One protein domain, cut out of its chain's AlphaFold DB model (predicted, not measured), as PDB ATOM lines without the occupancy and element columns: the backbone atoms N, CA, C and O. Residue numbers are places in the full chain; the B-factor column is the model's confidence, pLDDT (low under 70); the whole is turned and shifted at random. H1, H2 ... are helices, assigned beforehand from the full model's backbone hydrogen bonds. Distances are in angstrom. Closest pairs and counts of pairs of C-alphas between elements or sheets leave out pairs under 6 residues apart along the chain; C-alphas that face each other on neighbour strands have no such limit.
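AT A GLANCE: This is residues 2 to 114 of the 116 residues of the protein "Unannotated protein" of freshwater metagenome (UniProt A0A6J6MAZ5). Two long helices, H3 and H4, form a V joined at its narrow end, and a shorter helical hairpin, H1 and H2, has one end packed between the V's arms. The 113 printed residues hold four named helices, H1 to H4 in chain order, and no named strand: all helix, mostly crossed. The whole is only just compact, close to loose, with a radius of gyration of the C-alphas of 15.4 A, and elongated, 51 by 28 by 25 A.

IN THESE COORDINATES: H1, residues 2 to 19, begins at C-alpha (250.442, 175.570, 234.031). H2 is residues 23 to 36. H3, residues 51 to 76, measures 37.0 A. H4, residues 84 to 112, measures 40.4 A, has a kink of 35 degrees near residue 94 and ends at C-alpha (252.348, 196.668, 211.377).

HOW THE PARTS SIT: H1 and H2, a hairpin, touch at a shallow tilt of 14 degrees; their closest C-alphas, Gly 13 and Ser 29, are 4.1 A apart. H1, with residues 2 to 6 alone, touches H3; closest C-alphas Ala 2 and Gly 69, 5.0 A. H2, with residues 31 to 35 alone, touches H4; closest C-alphas Met 35 and Trp 99, 5.8 A. H3 and H4, a hairpin, touch through residues 68 to 76 and 86 to 95 alone, at an only just steep tilt of 35.3 degrees; closest C-alphas Val 72 and Phe 91, 5.9 A. Every O i to N i+4 pair is within hydrogen-bond range in H2 and H3, 13 of 14 in H1 and 23 of 25 in H4.

THE WHOLE: The farthest C-alphas, Pro 80 and Gly 114, are 52.1 A apart. The printed part has no cut; the link H2 to H3 is long, 14 residues. No printed residue is under 70 in pLDDT.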
ATOM      1  N   ALA A   2     250.306 174.588 235.117       92.62
ATOM      2  CA  ALA A   2     250.442 175.570 234.031       92.62
ATOM      3  C   ALA A   2     249.201 176.468 233.821       92.62
ATOM      4  O   ALA A   2     249.335 177.681 233.732       92.62
ATOM      5  N   ILE A   3     247.989 175.896 233.867       94.69
ATOM      6  CA  ILE A   3     246.731 176.672 233.843       94.69
ATOM      7  C   ILE A   3     246.641 177.644 235.031       94.69
ATOM      8  O   ILE A   3     246.173 178.761 234.875       94.69
ATOM      9  N   GLY A   4     247.122 177.243 236.211       93.94
ATOM     10  CA  GLY A   4     247.180 178.115 237.387       93.94
ATOM     11  C   GLY A   4     248.142 179.288 237.200       93.94
ATOM     12  O   GLY A   4     247.825 180.392 237.624       93.94
ATOM     13  N   VAL A   5     249.268 179.084 236.504       94.62
ATOM     14  CA  VAL A   5     250.173 180.180 236.118       94.62
ATOM     15  C   VAL A   5     249.467 181.132 235.157       94.62
ATOM     16  O   VAL A   5     249.449 182.332 235.404       94.62
ATOM     17  N   ALA A   6     248.822 180.608 234.114       96.12
ATOM     18  CA  ALA A   6     248.064 181.426 233.169       96.12
ATOM     19  C   ALA A   6     246.943 182.221 233.865       96.12
ATOM     20  O   ALA A   6     246.805 183.422 233.648       96.12
ATOM     21  N   ALA A   7     246.190 181.581 234.763       96.44
ATOM     22  CA  ALA A   7     245.152 182.231 235.557       96.44
ATOM     23  C   ALA A   7     245.726 183.315 236.481       96.44
ATOM     24  O   ALA A   7     245.150 184.397 236.574       96.44
ATOM     25  N   ALA A   8     246.874 183.067 237.118       96.44
ATOM     26  CA  ALA A   8     247.553 184.052 237.955       96.44
ATOM     27  C   ALA A   8     248.046 185.257 237.143       96.44
ATOM     28  O   ALA A   8     247.920 186.386 237.603       96.44
ATOM     29  N   MET A   9     248.552 185.042 235.927       96.75
ATOM     30  CA  MET A   9     248.949 186.125 235.021       96.75
ATOM     31  C   MET A   9     247.737 186.940 234.557       96.75
ATOM     32  O   MET A   9     247.785 188.167 234.572       96.75
ATOM     33  N   TRP A  10     246.630 186.271 234.214       95.75
ATOM     34  CA  TRP A  10     245.386 186.936 233.827       95.75
ATOM     35  C   TRP A  10     244.830 187.786 234.968       95.75
ATOM     36  O   TRP A  10     244.584 188.980 234.805       95.75
ATOM     37  N   PHE A  11     244.681 187.181 236.148       96.75
ATOM     38  CA  PHE A  11     244.194 187.861 237.341       96.75
ATOM     39  C   PHE A  11     245.141 188.982 237.777       96.75
ATOM     40  O   PHE A  11     244.686 190.074 238.095       96.75
ATOM     41  N   GLY A  12     246.453 188.751 237.714       96.31
ATOM     42  CA  GLY A  12     247.470 189.769 237.965       96.31
ATOM     43  C   GLY A  12     247.346 190.957 237.015       96.31
ATOM     44  O   GLY A  12     247.423 192.093 237.469       96.31
ATOM     45  N   GLY A  13     247.069 190.718 235.730       95.19
ATOM     46  CA  GLY A  13     246.776 191.777 234.763       95.19
ATOM     47  C   GLY A  13     245.518 192.574 235.119       95.19
ATOM     48  O   GLY A  13     245.540 193.800 235.072       95.19
ATOM     49  N   ILE A  14     244.437 191.905 235.540       95.12
ATOM     50  CA  ILE A  14     243.212 192.583 236.004       95.12
ATOM     51  C   ILE A  14     243.514 193.457 237.225       95.12
ATOM     52  O   ILE A  14     243.203 194.645 237.225       95.12
ATOM     53  N   VAL A  15     244.147 192.890 238.251       96.44
ATOM     54  CA  VAL A  15     244.459 193.608 239.492       96.44
ATOM     55  C   VAL A  15     245.394 194.787 239.226       96.44
ATOM     56  O   VAL A  15     245.161 195.882 239.735       96.44
ATOM     57  N   LEU A  16     246.418 194.603 238.387       95.12
ATOM     58  CA  LEU A  16     247.351 195.669 238.032       95.12
ATOM     59  C   LEU A  16     246.640 196.841 237.344       95.12
ATOM     60  O   LEU A  16     246.970 197.992 237.633       95.12
ATOM     61  N   SER A  17     245.624 196.562 236.520       93.62
ATOM     62  CA  SER A  17     244.839 197.598 235.836       93.62
ATOM     63  C   SER A  17     244.055 198.498 236.795       93.62
ATOM     64  O   SER A  17     243.739 199.634 236.451       93.62
ATOM     65  N   TRP A  18     243.760 198.013 238.004       93.69
ATOM     66  CA  TRP A  18     243.057 198.781 239.035       93.69
ATOM     67  C   TRP A  18     244.003 199.614 239.894       93.69
ATOM     68  O   TRP A  18     243.610 200.658 240.405       93.69
ATOM     69  N   ILE A  19     245.238 199.142 240.073       94.56
ATOM     70  CA  ILE A  19     246.211 199.759 240.980       94.56
ATOM     71  C   ILE A  19     247.037 200.827 240.262       94.56
ATOM     72  O   ILE A  19     247.356 201.853 240.859       94.56
ATOM     73  N   LEU A  20     247.403 200.592 238.997       93.50
ATOM     74  CA  LEU A  20     248.323 201.452 238.260       93.50
ATOM     75  C   LEU A  20     247.592 202.181 237.119       93.50
ATOM     76  O   LEU A  20     247.410 201.606 236.046       93.50
ATOM     77  N   PRO A  21     247.166 203.442 237.313       90.75
ATOM     78  CA  PRO A  21     246.518 204.208 236.257       90.75
ATOM     79  C   PRO A  21     247.523 204.694 235.199       90.75
ATOM     80  O   PRO A  21     248.727 204.806 235.437       90.75
ATOM     81  N   GLY A  22     247.004 205.040 234.020       91.94
ATOM     82  CA  GLY A  22     247.780 205.613 232.919       91.94
ATOM     83  C   GLY A  22     248.362 204.582 231.949       91.94
ATOM     84  O   GLY A  22     248.111 203.379 232.036       91.94
ATOM     85  N   VAL A  23     249.142 205.078 230.985       90.44
ATOM     86  CA  VAL A  23     249.630 204.295 229.833       90.44
ATOM     87  C   VAL A  23     250.484 203.103 230.268       90.44
ATOM     88  O   VAL A  23     250.314 202.003 229.748       90.44
ATOM     89  N   ILE A  24     251.361 203.299 231.255       90.88
ATOM     90  CA  ILE A  24     252.261 202.248 231.753       90.88
ATOM     91  C   ILE A  24     251.456 201.102 232.377       90.88
ATOM     92  O   ILE A  24     251.691 199.939 232.058       90.88
ATOM     93  N   GLY A  25     250.476 201.418 233.229       93.06
ATOM     94  CA  GLY A  25     249.641 200.401 233.860       93.06
ATOM     95  C   GLY A  25     248.756 199.657 232.869       93.06
ATOM     96  O   GLY A  25     248.670 198.430 232.938       93.06
ATOM     97  N   GLY A  26     248.195 200.365 231.884       91.06
ATOM     98  CA  GLY A  26     247.471 199.747 230.773       91.06
ATOM     99  C   GLY A  26     248.345 198.774 229.976       91.06
ATOM    100  O   GLY A  26     247.954 197.626 229.768       91.06
ATOM    101  N   ALA A  27     249.556 199.195 229.597       91.19
ATOM    102  CA  ALA A  27     250.492 198.371 228.837       91.19
ATOM    103  C   ALA A  27     250.922 197.114 229.607       91.19
ATOM    104  O   ALA A  27     250.851 196.011 229.068       91.19
ATOM    105  N   LEU A  28     251.317 197.249 230.878       93.69
ATOM    106  CA  LEU A  28     251.744 196.107 231.695       93.69
ATOM    107  C   LEU A  28     250.604 195.116 231.948       93.69
ATOM    108  O   LEU A  28     250.800 193.904 231.838       93.69
ATOM    109  N   SER A  29     249.405 195.624 232.239       94.44
ATOM    110  CA  SER A  29     248.210 194.797 232.444       94.44
ATOM    111  C   SER A  29     247.862 194.015 231.183       94.44
ATOM    112  O   SER A  29     247.608 192.811 231.237       94.44
ATOM    113  N   PHE A  30     247.919 194.685 230.032       92.38
ATOM    114  CA  PHE A  30     247.661 194.070 228.739       92.38
ATOM    115  C   PHE A  30     248.709 193.008 228.379       92.38
ATOM    116  O   PHE A  30     248.343 191.903 227.979       92.38
ATOM    117  N   VAL A  31     249.999 193.292 228.587       93.75
ATOM    118  CA  VAL A  31     251.074 192.309 228.377       93.75
ATOM    119  C   VAL A  31     250.848 191.076 229.249       93.75
ATOM    120  O   VAL A  31     250.912 189.963 228.735       93.75
ATOM    121  N   LEU A  32     250.512 191.239 230.532       95.38
ATOM    122  CA  LEU A  32     250.202 190.111 231.419       95.38
ATOM    123  C   LEU A  32     249.024 189.270 230.914       95.38
ATOM    124  O   LEU A  32     249.109 188.040 230.906       95.38
ATOM    125  N   MET A  33     247.955 189.916 230.440       94.56
ATOM    126  CA  MET A  33     246.816 189.216 229.840       94.56
ATOM    127  C   MET A  33     247.221 188.462 228.567       94.56
ATOM    128  O   MET A  33     246.816 187.315 228.392       94.56
ATOM    129  N   VAL A  34     248.060 189.043 227.703       95.19
ATOM    130  CA  VAL A  34     248.570 188.358 226.500       95.19
ATOM    131  C   VAL A  34     249.487 187.196 226.846       95.19
ATOM    132  O   VAL A  34     249.390 186.144 226.225       95.19
ATOM    133  N   MET A  35     250.316 187.321 227.875       96.12
ATOM    134  CA  MET A  35     251.119 186.191 228.332       96.12
ATOM    135  C   MET A  35     250.261 185.072 228.932       96.12
ATOM    136  O   MET A  35     250.624 183.903 228.821       96.12
ATOM    137  N   ALA A  36     249.115 185.402 229.533       96.88
ATOM    138  CA  ALA A  36     248.141 184.414 229.980       96.88
ATOM    139  C   ALA A  36     247.411 183.741 228.804       96.88
ATOM    140  O   ALA A  36     247.252 182.518 228.812       96.88
ATOM    141  N   LEU A  37     247.014 184.510 227.783       96.69
ATOM    142  CA  LEU A  37     246.365 184.021 226.561       96.69
ATOM    143  C   LEU A  37     247.206 184.325 225.304       96.69
ATOM    144  O   LEU A  37     246.866 185.225 224.529       96.69
ATOM    145  N   PRO A  38     248.278 183.557 225.048       95.81
ATOM    146  CA  PRO A  38     249.240 183.835 223.978       95.81
ATOM    147  C   PRO A  38     248.659 183.745 222.560       95.81
ATOM    148  O   PRO A  38     249.301 184.168 221.604       95.81
ATOM    149  N   VAL A  39     247.440 183.223 222.406       95.19
ATOM    150  CA  VAL A  39     246.728 183.160 221.119       95.19
ATOM    151  C   VAL A  39     246.064 184.497 220.752       95.19
ATOM    152  O   VAL A  39     245.738 184.718 219.588       95.19
ATOM    153  N   MET A  40     245.885 185.423 221.701       93.69
ATOM    154  CA  MET A  40     245.200 186.702 221.456       93.69
ATOM    155  C   MET A  40     245.777 187.523 220.284       93.69
ATOM    156  O   MET A  40     244.979 187.955 219.447       93.69
ATOM    157  N   PRO A  41     247.109 187.704 220.139       91.81
ATOM    158  CA  PRO A  41     247.667 188.477 219.025       91.81
ATOM    159  C   PRO A  41     247.376 187.846 217.660       91.81
ATOM    160  O   PRO A  41     247.109 188.553 216.693       91.81
ATOM    161  N   ILE A  42     247.346 186.511 217.590       91.31
ATOM    162  CA  ILE A  42     247.038 185.759 216.362       91.31
ATOM    163  C   ILE A  42     245.595 186.023 215.917       91.31
ATOM    164  O   ILE A  42     245.305 186.093 214.726       91.31
ATOM    165  N   LEU A  43     244.685 186.214 216.875       91.88
ATOM    166  CA  LEU A  43     243.283 186.540 216.610       91.88
ATOM    167  C   LEU A  43     243.053 188.034 216.326       91.88
ATOM    168  O   LEU A  43     241.902 188.455 216.208       91.88
ATOM    169  N   GLY A  44     244.121 188.832 216.228       87.12
ATOM    170  CA  GLY A  44     244.049 190.265 215.960       87.12
ATOM    171  C   GLY A  44     243.588 191.091 217.161       87.12
ATOM    172  O   GLY A  44     243.069 192.192 216.975       87.12
ATOM    173  N   MET A  45     243.717 190.577 218.387       89.81
ATOM    174  CA  MET A  45     243.471 191.373 219.591       89.81
ATOM    175  C   MET A  45     244.708 192.219 219.930       89.81
ATOM    176  O   MET A  45     245.825 191.704 219.850       89.81
ATOM    177  N   PRO A  46     244.540 193.496 220.322       84.62
ATOM    178  CA  PRO A  46     243.287 194.141 220.721       84.62
ATOM    179  C   PRO A  46     242.608 194.943 219.598       84.62
ATOM    180  O   PRO A  46     241.524 195.472 219.817       84.62
ATOM    181  N   ALA A  47     243.211 195.028 218.405       85.56
ATOM    182  CA  ALA A  47     242.677 195.792 217.269       85.56
ATOM    183  C   ALA A  47     241.262 195.351 216.861       85.56
ATOM    184  O   ALA A  47     240.480 196.132 216.322       85.56
ATOM    185  N   SER A  48     240.919 194.097 217.148       84.31
ATOM    186  CA  SER A  48     239.588 193.552 216.962       84.31
ATOM    187  C   SER A  48     239.068 192.923 218.261       84.31
ATOM    188  O   SER A  48     239.715 192.074 218.874       84.31
ATOM    189  N   GLY A  49     237.892 193.372 218.704       82.88
ATOM    190  CA  GLY A  49     237.222 192.870 219.908       82.88
ATOM    191  C   GLY A  49     236.229 191.737 219.624       82.88
ATOM    192  O   GLY A  49     236.068 191.290 218.483       82.88
ATOM    193  N   GLY A  50     235.535 191.290 220.674       90.12
ATOM    194  CA  GLY A  50     234.384 190.385 220.584       90.12
ATOM    195  C   GLY A  50     234.476 189.162 221.502       90.12
ATOM    196  O   GLY A  50     235.512 188.500 221.581       90.12
ATOM    197  N   GLY A  51     233.359 188.829 222.158       91.88
ATOM    198  CA  GLY A  51     233.285 187.721 223.119       91.88
ATOM    199  C   GLY A  51     233.633 186.358 222.516       91.88
ATOM    200  O   GLY A  51     234.341 185.577 223.143       91.88
ATOM    201  N   GLN A  52     233.227 186.091 221.268       92.62
ATOM    202  CA  GLN A  52     233.544 184.830 220.589       92.62
ATOM    203  C   GLN A  52     235.052 184.663 220.351       92.62
ATOM    204  O   GLN A  52     235.593 183.589 220.607       92.62
ATOM    205  N   ARG A  53     235.754 185.721 219.922       93.44
ATOM    206  CA  ARG A  53     237.216 185.676 219.761       93.44
ATOM    207  C   ARG A  53     237.907 185.449 221.104       93.44
ATOM    208  O   ARG A  53     238.857 184.677 221.171       93.44
ATOM    209  N   LEU A  54     237.414 186.087 222.169       92.62
ATOM    210  CA  LEU A  54     237.976 185.919 223.509       92.62
ATOM    211  C   LEU A  54     237.787 184.483 224.002       92.62
ATOM    212  O   LEU A  54     238.723 183.886 224.522       92.62
ATOM    213  N   LEU A  55     236.615 183.897 223.770       95.88
ATOM    214  CA  LEU A  55     236.333 182.508 224.119       95.88
ATOM    215  C   LEU A  55     237.253 181.535 223.362       95.88
ATOM    216  O   LEU A  55     237.824 180.633 223.972       95.88
ATOM    217  N   VAL A  56     237.482 181.766 222.065       96.62
ATOM    218  CA  VAL A  56     238.461 180.995 221.277       96.62
ATOM    219  C   VAL A  56     239.881 181.166 221.831       96.62
ATOM    220  O   VAL A  56     240.601 180.173 221.960       96.62
ATOM    221  N   ALA A  57     240.280 182.385 222.209       95.62
ATOM    222  CA  ALA A  57     241.582 182.651 222.823       95.62
ATOM    223  C   ALA A  57     241.757 181.897 224.148       95.62
ATOM    224  O   ALA A  57     242.802 181.280 224.364       95.62
ATOM    225  N   VAL A  58     240.730 181.909 225.006       95.75
ATOM    226  CA  VAL A  58     240.713 181.216 226.303       95.75
ATOM    227  C   VAL A  58     240.852 179.715 226.111       95.75
ATOM    228  O   VAL A  58     241.739 179.112 226.715       95.75
ATOM    229  N   ILE A  59     240.030 179.107 225.254       97.38
ATOM    230  CA  ILE A  59     240.051 177.655 225.040       97.38
ATOM    231  C   ILE A  59     241.396 177.230 224.449       97.38
ATOM    232  O   ILE A  59     242.066 176.359 225.003       97.38
ATOM    233  N   SER A  60     241.832 177.887 223.374       97.06
ATOM    234  CA  SER A  60     243.059 177.518 222.660       97.06
ATOM    235  C   SER A  60     244.297 177.683 223.543       97.06
ATOM    236  O   SER A  60     245.135 176.786 223.625       97.06
ATOM    237  N   SER A  61     244.390 178.793 224.280       96.94
ATOM    238  CA  SER A  61     245.493 179.023 225.219       96.94
ATOM    239  C   SER A  61     245.459 178.045 226.392       96.94
ATOM    240  O   SER A  61     246.509 177.570 226.816       96.94
ATOM    241  N   SER A  62     244.271 177.699 226.898       96.69
ATOM    242  CA  SER A  62     244.127 176.706 227.972       96.69
ATOM    243  C   SER A  62     244.628 175.333 227.534       96.69
ATOM    244  O   SER A  62     245.328 174.670 228.298       96.69
ATOM    245  N   VAL A  63     244.336 174.935 226.292       97.62
ATOM    246  CA  VAL A  63     244.858 173.702 225.686       97.62
ATOM    247  C   VAL A  63     246.386 173.750 225.600       97.62
ATOM    248  O   VAL A  63     247.046 172.816 226.053       97.62
ATOM    249  N   ILE A  64     246.964 174.851 225.107       96.69
ATOM    250  CA  ILE A  64     248.425 175.032 225.028       96.69
ATOM    251  C   ILE A  64     249.065 174.917 226.417       96.69
ATOM    252  O   ILE A  64     249.997 174.133 226.616       96.69
ATOM    253  N   TRP A  65     248.544 175.651 227.403       97.50
ATOM    254  CA  TRP A  65     249.059 175.611 228.769       97.50
ATOM    255  C   TRP A  65     248.928 174.230 229.395       97.50
ATOM    256  O   TRP A  65     249.845 173.776 230.082       97.50
ATOM    257  N   TRP A  66     247.822 173.535 229.141       96.69
ATOM    258  CA  TRP A  66     247.644 172.164 229.591       96.69
ATOM    259  C   TRP A  66     248.718 171.243 229.002       96.69
ATOM    260  O   TRP A  66     249.411 170.576 229.772       96.69
ATOM    261  N   PHE A  67     248.940 171.274 227.684       97.31
ATOM    262  CA  PHE A  67     249.966 170.458 227.024       97.31
ATOM    263  C   PHE A  67     251.379 170.753 227.529       97.31
ATOM    264  O   PHE A  67     252.137 169.817 227.797       97.31
ATOM    265  N   ILE A  68     251.735 172.027 227.724       96.38
ATOM    266  CA  ILE A  68     253.025 172.397 228.322       96.38
ATOM    267  C   ILE A  68     253.130 171.807 229.727       96.38
ATOM    268  O   ILE A  68     254.123 171.158 230.051       96.38
ATOM    269  N   GLY A  69     252.086 171.955 230.546       96.12
ATOM    270  CA  GLY A  69     252.050 171.401 231.895       96.12
ATOM    271  C   GLY A  69     252.244 169.883 231.934       96.12
ATOM    272  O   GLY A  69     253.034 169.403 232.751       96.12
ATOM    273  N   GLN A  70     251.575 169.146 231.039       95.94
ATOM    274  CA  GLN A  70     251.727 167.691 230.909       95.94
ATOM    275  C   GLN A  70     253.127 167.307 230.425       95.94
ATOM    276  O   GLN A  70     253.744 166.396 230.973       95.94
ATOM    277  N   THR A  71     253.668 168.034 229.447       96.38
ATOM    278  CA  THR A  71     255.012 167.784 228.910       96.38
ATOM    279  C   THR A  71     256.077 167.978 229.985       96.38
ATOM    280  O   THR A  71     256.962 167.138 230.138       96.38
ATOM    281  N   VAL A  72     255.978 169.054 230.771       96.25
ATOM    282  CA  VAL A  72     256.874 169.304 231.907       96.25
ATOM    283  C   VAL A  72     256.749 168.189 232.940       96.25
ATOM    284  O   VAL A  72     257.767 167.645 233.359       96.25
ATOM    285  N   ALA A  73     255.519 167.821 233.323       94.62
ATOM    286  CA  ALA A  73     255.271 166.748 234.284       94.62
ATOM    287  C   ALA A  73     255.927 165.434 233.828       94.62
ATOM    288  O   ALA A  73     256.726 164.859 234.563       94.62
ATOM    289  N   ALA A  74     255.709 165.034 232.574       94.94
ATOM    290  CA  ALA A  74     256.309 163.835 231.995       94.94
ATOM    291  C   ALA A  74     257.849 163.871 231.967       94.94
ATOM    292  O   ALA A  74     258.492 162.826 232.090       94.94
ATOM    293  N   ARG A  75     258.464 165.052 231.805       93.62
ATOM    294  CA  ARG A  75     259.928 165.212 231.843       93.62
ATOM    295  C   ARG A  75     260.485 165.093 233.254       93.62
ATOM    296  O   ARG A  75     261.481 164.399 233.451       93.62
ATOM    297  N   VAL A  76     259.867 165.760 234.229       94.88
ATOM    298  CA  VAL A  76     260.380 165.760 235.606       94.88
ATOM    299  C   VAL A  76     260.125 164.433 236.312       94.88
ATOM    300  O   VAL A  76     260.989 164.008 237.068       94.88
ATOM    301  N   SER A  77     259.039 163.721 235.994       93.81
ATOM    302  CA  SER A  77     258.726 162.396 236.559       93.81
ATOM    303  C   SER A  77     259.760 161.307 236.252       93.81
ATOM    304  O   SER A  77     259.751 160.268 236.898       93.81
ATOM    305  N   LYS A  78     260.666 161.528 235.291       91.94
ATOM    306  CA  LYS A  78     261.775 160.606 234.987       91.94
ATOM    307  C   LYS A  78     262.975 160.773 235.931       91.94
ATOM    308  O   LYS A  78     263.932 160.013 235.825       91.94
ATOM    309  N   ARG A  79     262.973 161.792 236.800       90.31
ATOM    310  CA  ARG A  79     264.084 162.098 237.715       90.31
ATOM    311  C   ARG A  79     263.886 161.377 239.063       90.31
ATOM    312  O   ARG A  79     262.748 161.253 239.499       90.31
ATOM    313  N   PRO A  80     264.962 160.954 239.760       87.06
ATOM    314  CA  PRO A  80     264.853 160.245 241.044       87.06
ATOM    315  C   PRO A  80     264.232 161.076 242.177       87.06
ATOM    316  O   PRO A  80     263.610 160.530 243.080       87.06
ATOM    317  N   VAL A  81     264.407 162.400 242.131       87.31
ATOM    318  CA  VAL A  81     263.804 163.357 243.065       87.31
ATOM    319  C   VAL A  81     262.941 164.312 242.256       87.31
ATOM    320  O   VAL A  81     263.440 165.002 241.363       87.31
ATOM    321  N   VAL A  82     261.646 164.346 242.566       88.94
ATOM    322  CA  VAL A  82     260.659 165.178 241.875       88.94
ATOM    323  C   VAL A  82     259.980 166.078 242.888       88.94
ATOM    324  O   VAL A  82     259.387 165.606 243.855       88.94
ATOM    325  N   GLY A  83     260.054 167.381 242.646       91.19
ATOM    326  CA  GLY A  83     259.396 168.392 243.452       91.19
ATOM    327  C   GLY A  83     258.840 169.525 242.599       91.19
ATOM    328  O   GLY A  83     259.088 169.636 241.392       91.19
ATOM    329  N   TRP A  84     258.085 170.407 243.252       90.25
ATOM    330  CA  TRP A  84     257.494 171.584 242.613       90.25
ATOM    331  C   TRP A  84     258.541 172.545 242.051       90.25
ATOM    332  O   TRP A  84     258.297 173.198 241.038       90.25
ATOM    333  N   ARG A  85     259.724 172.607 242.668       92.06
ATOM    334  CA  ARG A  85     260.825 173.455 242.204       92.06
ATOM    335  C   ARG A  85     261.374 172.976 240.862       92.06
ATOM    336  O   ARG A  85     261.638 173.786 239.977       92.06
ATOM    337  N   GLU A  86     261.534 171.669 240.701       93.38
ATOM    338  CA  GLU A  86     262.042 171.045 239.480       93.38
ATOM    339  C   GLU A  86     261.022 171.189 238.349       93.38
ATOM    340  O   GLU A  86     261.406 171.537 237.230       93.38
ATOM    341  N   TRP A  87     259.732 171.021 238.661       94.19
ATOM    342  CA  TRP A  87     258.640 171.324 237.735       94.19
ATOM    343  C   TRP A  87     258.671 172.792 237.295       94.19
ATOM    344  O   TRP A  87     258.652 173.062 236.099       94.19
ATOM    345  N   ALA A  88     258.785 173.740 238.231       93.38
ATOM    346  CA  ALA A  88     258.786 175.169 237.917       93.38
ATOM    347  C   ALA A  88     259.975 175.580 237.032       93.38
ATOM    348  O   ALA A  88     259.789 176.331 236.080       93.38
ATOM    349  N   ARG A  89     261.181 175.059 237.295       93.62
ATOM    350  CA  ARG A  89     262.369 175.342 236.466       93.62
ATOM    351  C   ARG A  89     262.195 174.866 235.026       93.62
ATOM    352  O   ARG A  89     262.466 175.616 234.094       93.62
ATOM    353  N   GLU A  90     261.727 173.634 234.851       94.38
ATOM    354  CA  GLU A  90     261.494 173.059 233.523       94.38
ATOM    355  C   GLU A  90     260.321 173.762 232.812       94.38
ATOM    356  O   GLU A  90     260.383 174.028 231.611       94.38
ATOM    357  N   PHE A  91     259.280 174.135 233.563       95.06
ATOM    358  CA  PHE A  91     258.153 174.914 233.060       95.06
ATOM    359  C   PHE A  91     258.575 176.293 232.564       95.06
ATOM    360  O   PHE A  91     258.154 176.677 231.481       95.06
ATOM    361  N   VAL A  92     259.417 177.023 233.304       93.88
ATOM    362  CA  VAL A  92     259.908 178.343 232.875       93.88
ATOM    363  C   VAL A  92     260.658 178.232 231.552       93.88
ATOM    364  O   VAL A  92     260.421 179.040 230.662       93.88
ATOM    365  N   PHE A  93     261.499 177.211 231.374       93.56
ATOM    366  CA  PHE A  93     262.240 177.034 230.125       93.56
ATOM    367  C   PHE A  93     261.317 176.826 228.913       93.56
ATOM    368  O   PHE A  93     261.490 177.476 227.884       93.56
ATOM    369  N   LEU A  94     260.300 175.966 229.037       92.94
ATOM    370  CA  LEU A  94     259.324 175.753 227.960       92.94
ATOM    371  C   LEU A  94     258.362 176.938 227.785       92.94
ATOM    372  O   LEU A  94     258.027 177.302 226.660       92.94
ATOM    373  N   GLY A  95     257.939 177.555 228.887       93.38
ATOM    374  CA  GLY A  95     257.050 178.713 228.904       93.38
ATOM    375  C   GLY A  95     257.682 179.951 228.271       93.38
ATOM    376  O   GLY A  95     256.993 180.681 227.566       93.38
ATOM    377  N   LEU A  96     258.997 180.143 228.427       94.50
ATOM    378  CA  LEU A  96     259.735 181.246 227.807       94.50
ATOM    379  C   LEU A  96     259.586 181.264 226.287       94.50
ATOM    380  O   LEU A  96     259.373 182.332 225.728       94.50
ATOM    381  N   GLY A  97     259.629 180.109 225.618       93.69
ATOM    382  CA  GLY A  97     259.420 180.052 224.167       93.69
ATOM    383  C   GLY A  97     258.040 180.577 223.754       93.69
ATOM    384  O   GLY A  97     257.926 181.359 222.811       93.69
ATOM    385  N   LEU A  98     256.999 180.207 224.504       94.75
ATOM    386  CA  LEU A  98     255.632 180.669 224.263       94.75
ATOM    387  C   LEU A  98     255.475 182.167 224.550       94.75
ATOM    388  O   LEU A  98     254.867 182.881 223.756       94.75
ATOM    389  N   TRP A  99     256.049 182.652 225.652       96.00
ATOM    390  CA  TRP A  99     256.012 184.070 226.013       96.00
ATOM    391  C   TRP A  99     256.782 184.944 225.029       96.00
ATOM    392  O   TRP A  99     256.279 185.991 224.631       96.00
ATOM    393  N   ILE A 100     257.962 184.508 224.583       95.06
ATOM    394  CA  ILE A 100     258.740 185.208 223.553       95.06
ATOM    395  C   ILE A 100     257.951 185.254 222.244       95.06
ATOM    396  O   ILE A 100     257.869 186.313 221.627       95.06
ATOM    397  N   GLY A 101     257.320 184.147 221.842       93.06
ATOM    398  CA  GLY A 101     256.463 184.113 220.657       93.06
ATOM    399  C   GLY A 101     255.275 185.075 220.757       93.06
ATOM    400  O   GLY A 101     255.028 185.843 219.831       93.06
ATOM    401  N   ALA A 102     254.578 185.088 221.896       93.62
ATOM    402  CA  ALA A 102     253.447 185.985 222.134       93.62
ATOM    403  C   ALA A 102     253.867 187.465 222.176       93.62
ATOM    404  O   ALA A 102     253.210 188.308 221.563       93.62
ATOM    405  N   ALA A 103     254.982 187.780 222.848       92.88
ATOM    406  CA  ALA A 103     255.567 189.120 222.875       92.88
ATOM    407  C   ALA A 103     255.991 189.570 221.472       92.88
ATOM    408  O   ALA A 103     255.684 190.686 221.061       92.88
ATOM    409  N   GLY A 104     256.656 188.691 220.719       92.06
ATOM    410  CA  GLY A 104     257.084 188.957 219.350       92.06
ATOM    411  C   GLY A 104     255.900 189.225 218.426       92.06
ATOM    412  O   GLY A 104     255.903 190.224 217.713       92.06
ATOM    413  N   ALA A 105     254.854 188.397 218.490       90.56
ATOM    414  CA  ALA A 105     253.628 188.602 217.720       90.56
ATOM    415  C   ALA A 105     252.952 189.940 218.057       90.56
ATOM    416  O   ALA A 105     252.494 190.642 217.157       90.56
ATOM    417  N   LEU A 106     252.938 190.321 219.338       89.31
ATOM    418  CA  LEU A 106     252.457 191.629 219.780       89.31
ATOM    419  C   LEU A 106     253.255 192.785 219.179       89.31
ATOM    420  O   LEU A 106     252.663 193.721 218.651       89.31
ATOM    421  N   ILE A 107     254.584 192.722 219.269       89.88
ATOM    422  CA  ILE A 107     255.478 193.770 218.764       89.88
ATOM    423  C   ILE A 107     255.316 193.909 217.250       89.88
ATOM    424  O   ILE A 107     255.140 195.018 216.753       89.88
ATOM    425  N   ILE A 108     255.307 192.788 216.524       90.19
ATOM    426  CA  ILE A 108     255.091 192.773 215.072       90.19
ATOM    427  C   ILE A 108     253.722 193.369 214.734       90.19
ATOM    428  O   ILE A 108     253.632 194.208 213.842       90.19
ATOM    429  N   GLY A 109     252.670 192.987 215.466       87.06
ATOM    430  CA  GLY A 109     251.331 193.547 215.289       87.06
ATOM    431  C   GLY A 109     251.288 195.056 215.535       87.06
ATOM    432  O   GLY A 109     250.704 195.787 214.741       87.06
ATOM    433  N   ALA A 110     251.951 195.542 216.585       86.00
ATOM    434  CA  ALA A 110     252.027 196.967 216.896       86.00
ATOM    435  C   ALA A 110     252.764 197.761 215.804       86.00
ATOM    436  O   ALA A 110     252.274 198.801 215.368       86.00
ATOM    437  N   VAL A 111     253.898 197.249 215.314       88.12
ATOM    438  CA  VAL A 111     254.655 197.865 214.211       88.12
ATOM    439  C   VAL A 111     253.830 197.880 212.923       88.12
ATOM    440  O   VAL A 111     253.740 198.912 212.267       88.12
ATOM    441  N   ALA A 112     253.175 196.768 212.580       87.88
ATOM    442  CA  ALA A 112     252.348 196.668 211.377       87.88
ATOM    443  C   ALA A 112     251.145 197.630 211.390       87.88
ATOM    444  O   ALA A 112     250.680 198.043 210.331       87.88
ATOM    445  N   LEU A 113     250.652 197.993 212.578       85.50
ATOM    446  CA  LEU A 113     249.558 198.948 212.772       85.50
ATOM    447  C   LEU A 113     250.025 200.413 212.873       85.50
ATOM    448  O   LEU A 113     249.183 201.292 213.042       85.50
ATOM    449  N   GLY A 114     251.329 200.689 212.770       83.50
ATOM    450  CA  GLY A 114     251.871 202.051 212.827       83.50
ATOM    451  C   GLY A 114     251.859 202.665 214.229       83.50
ATOM    452  O   GLY A 114     251.686 203.871 214.369       83.50
TER     453      GLY A 114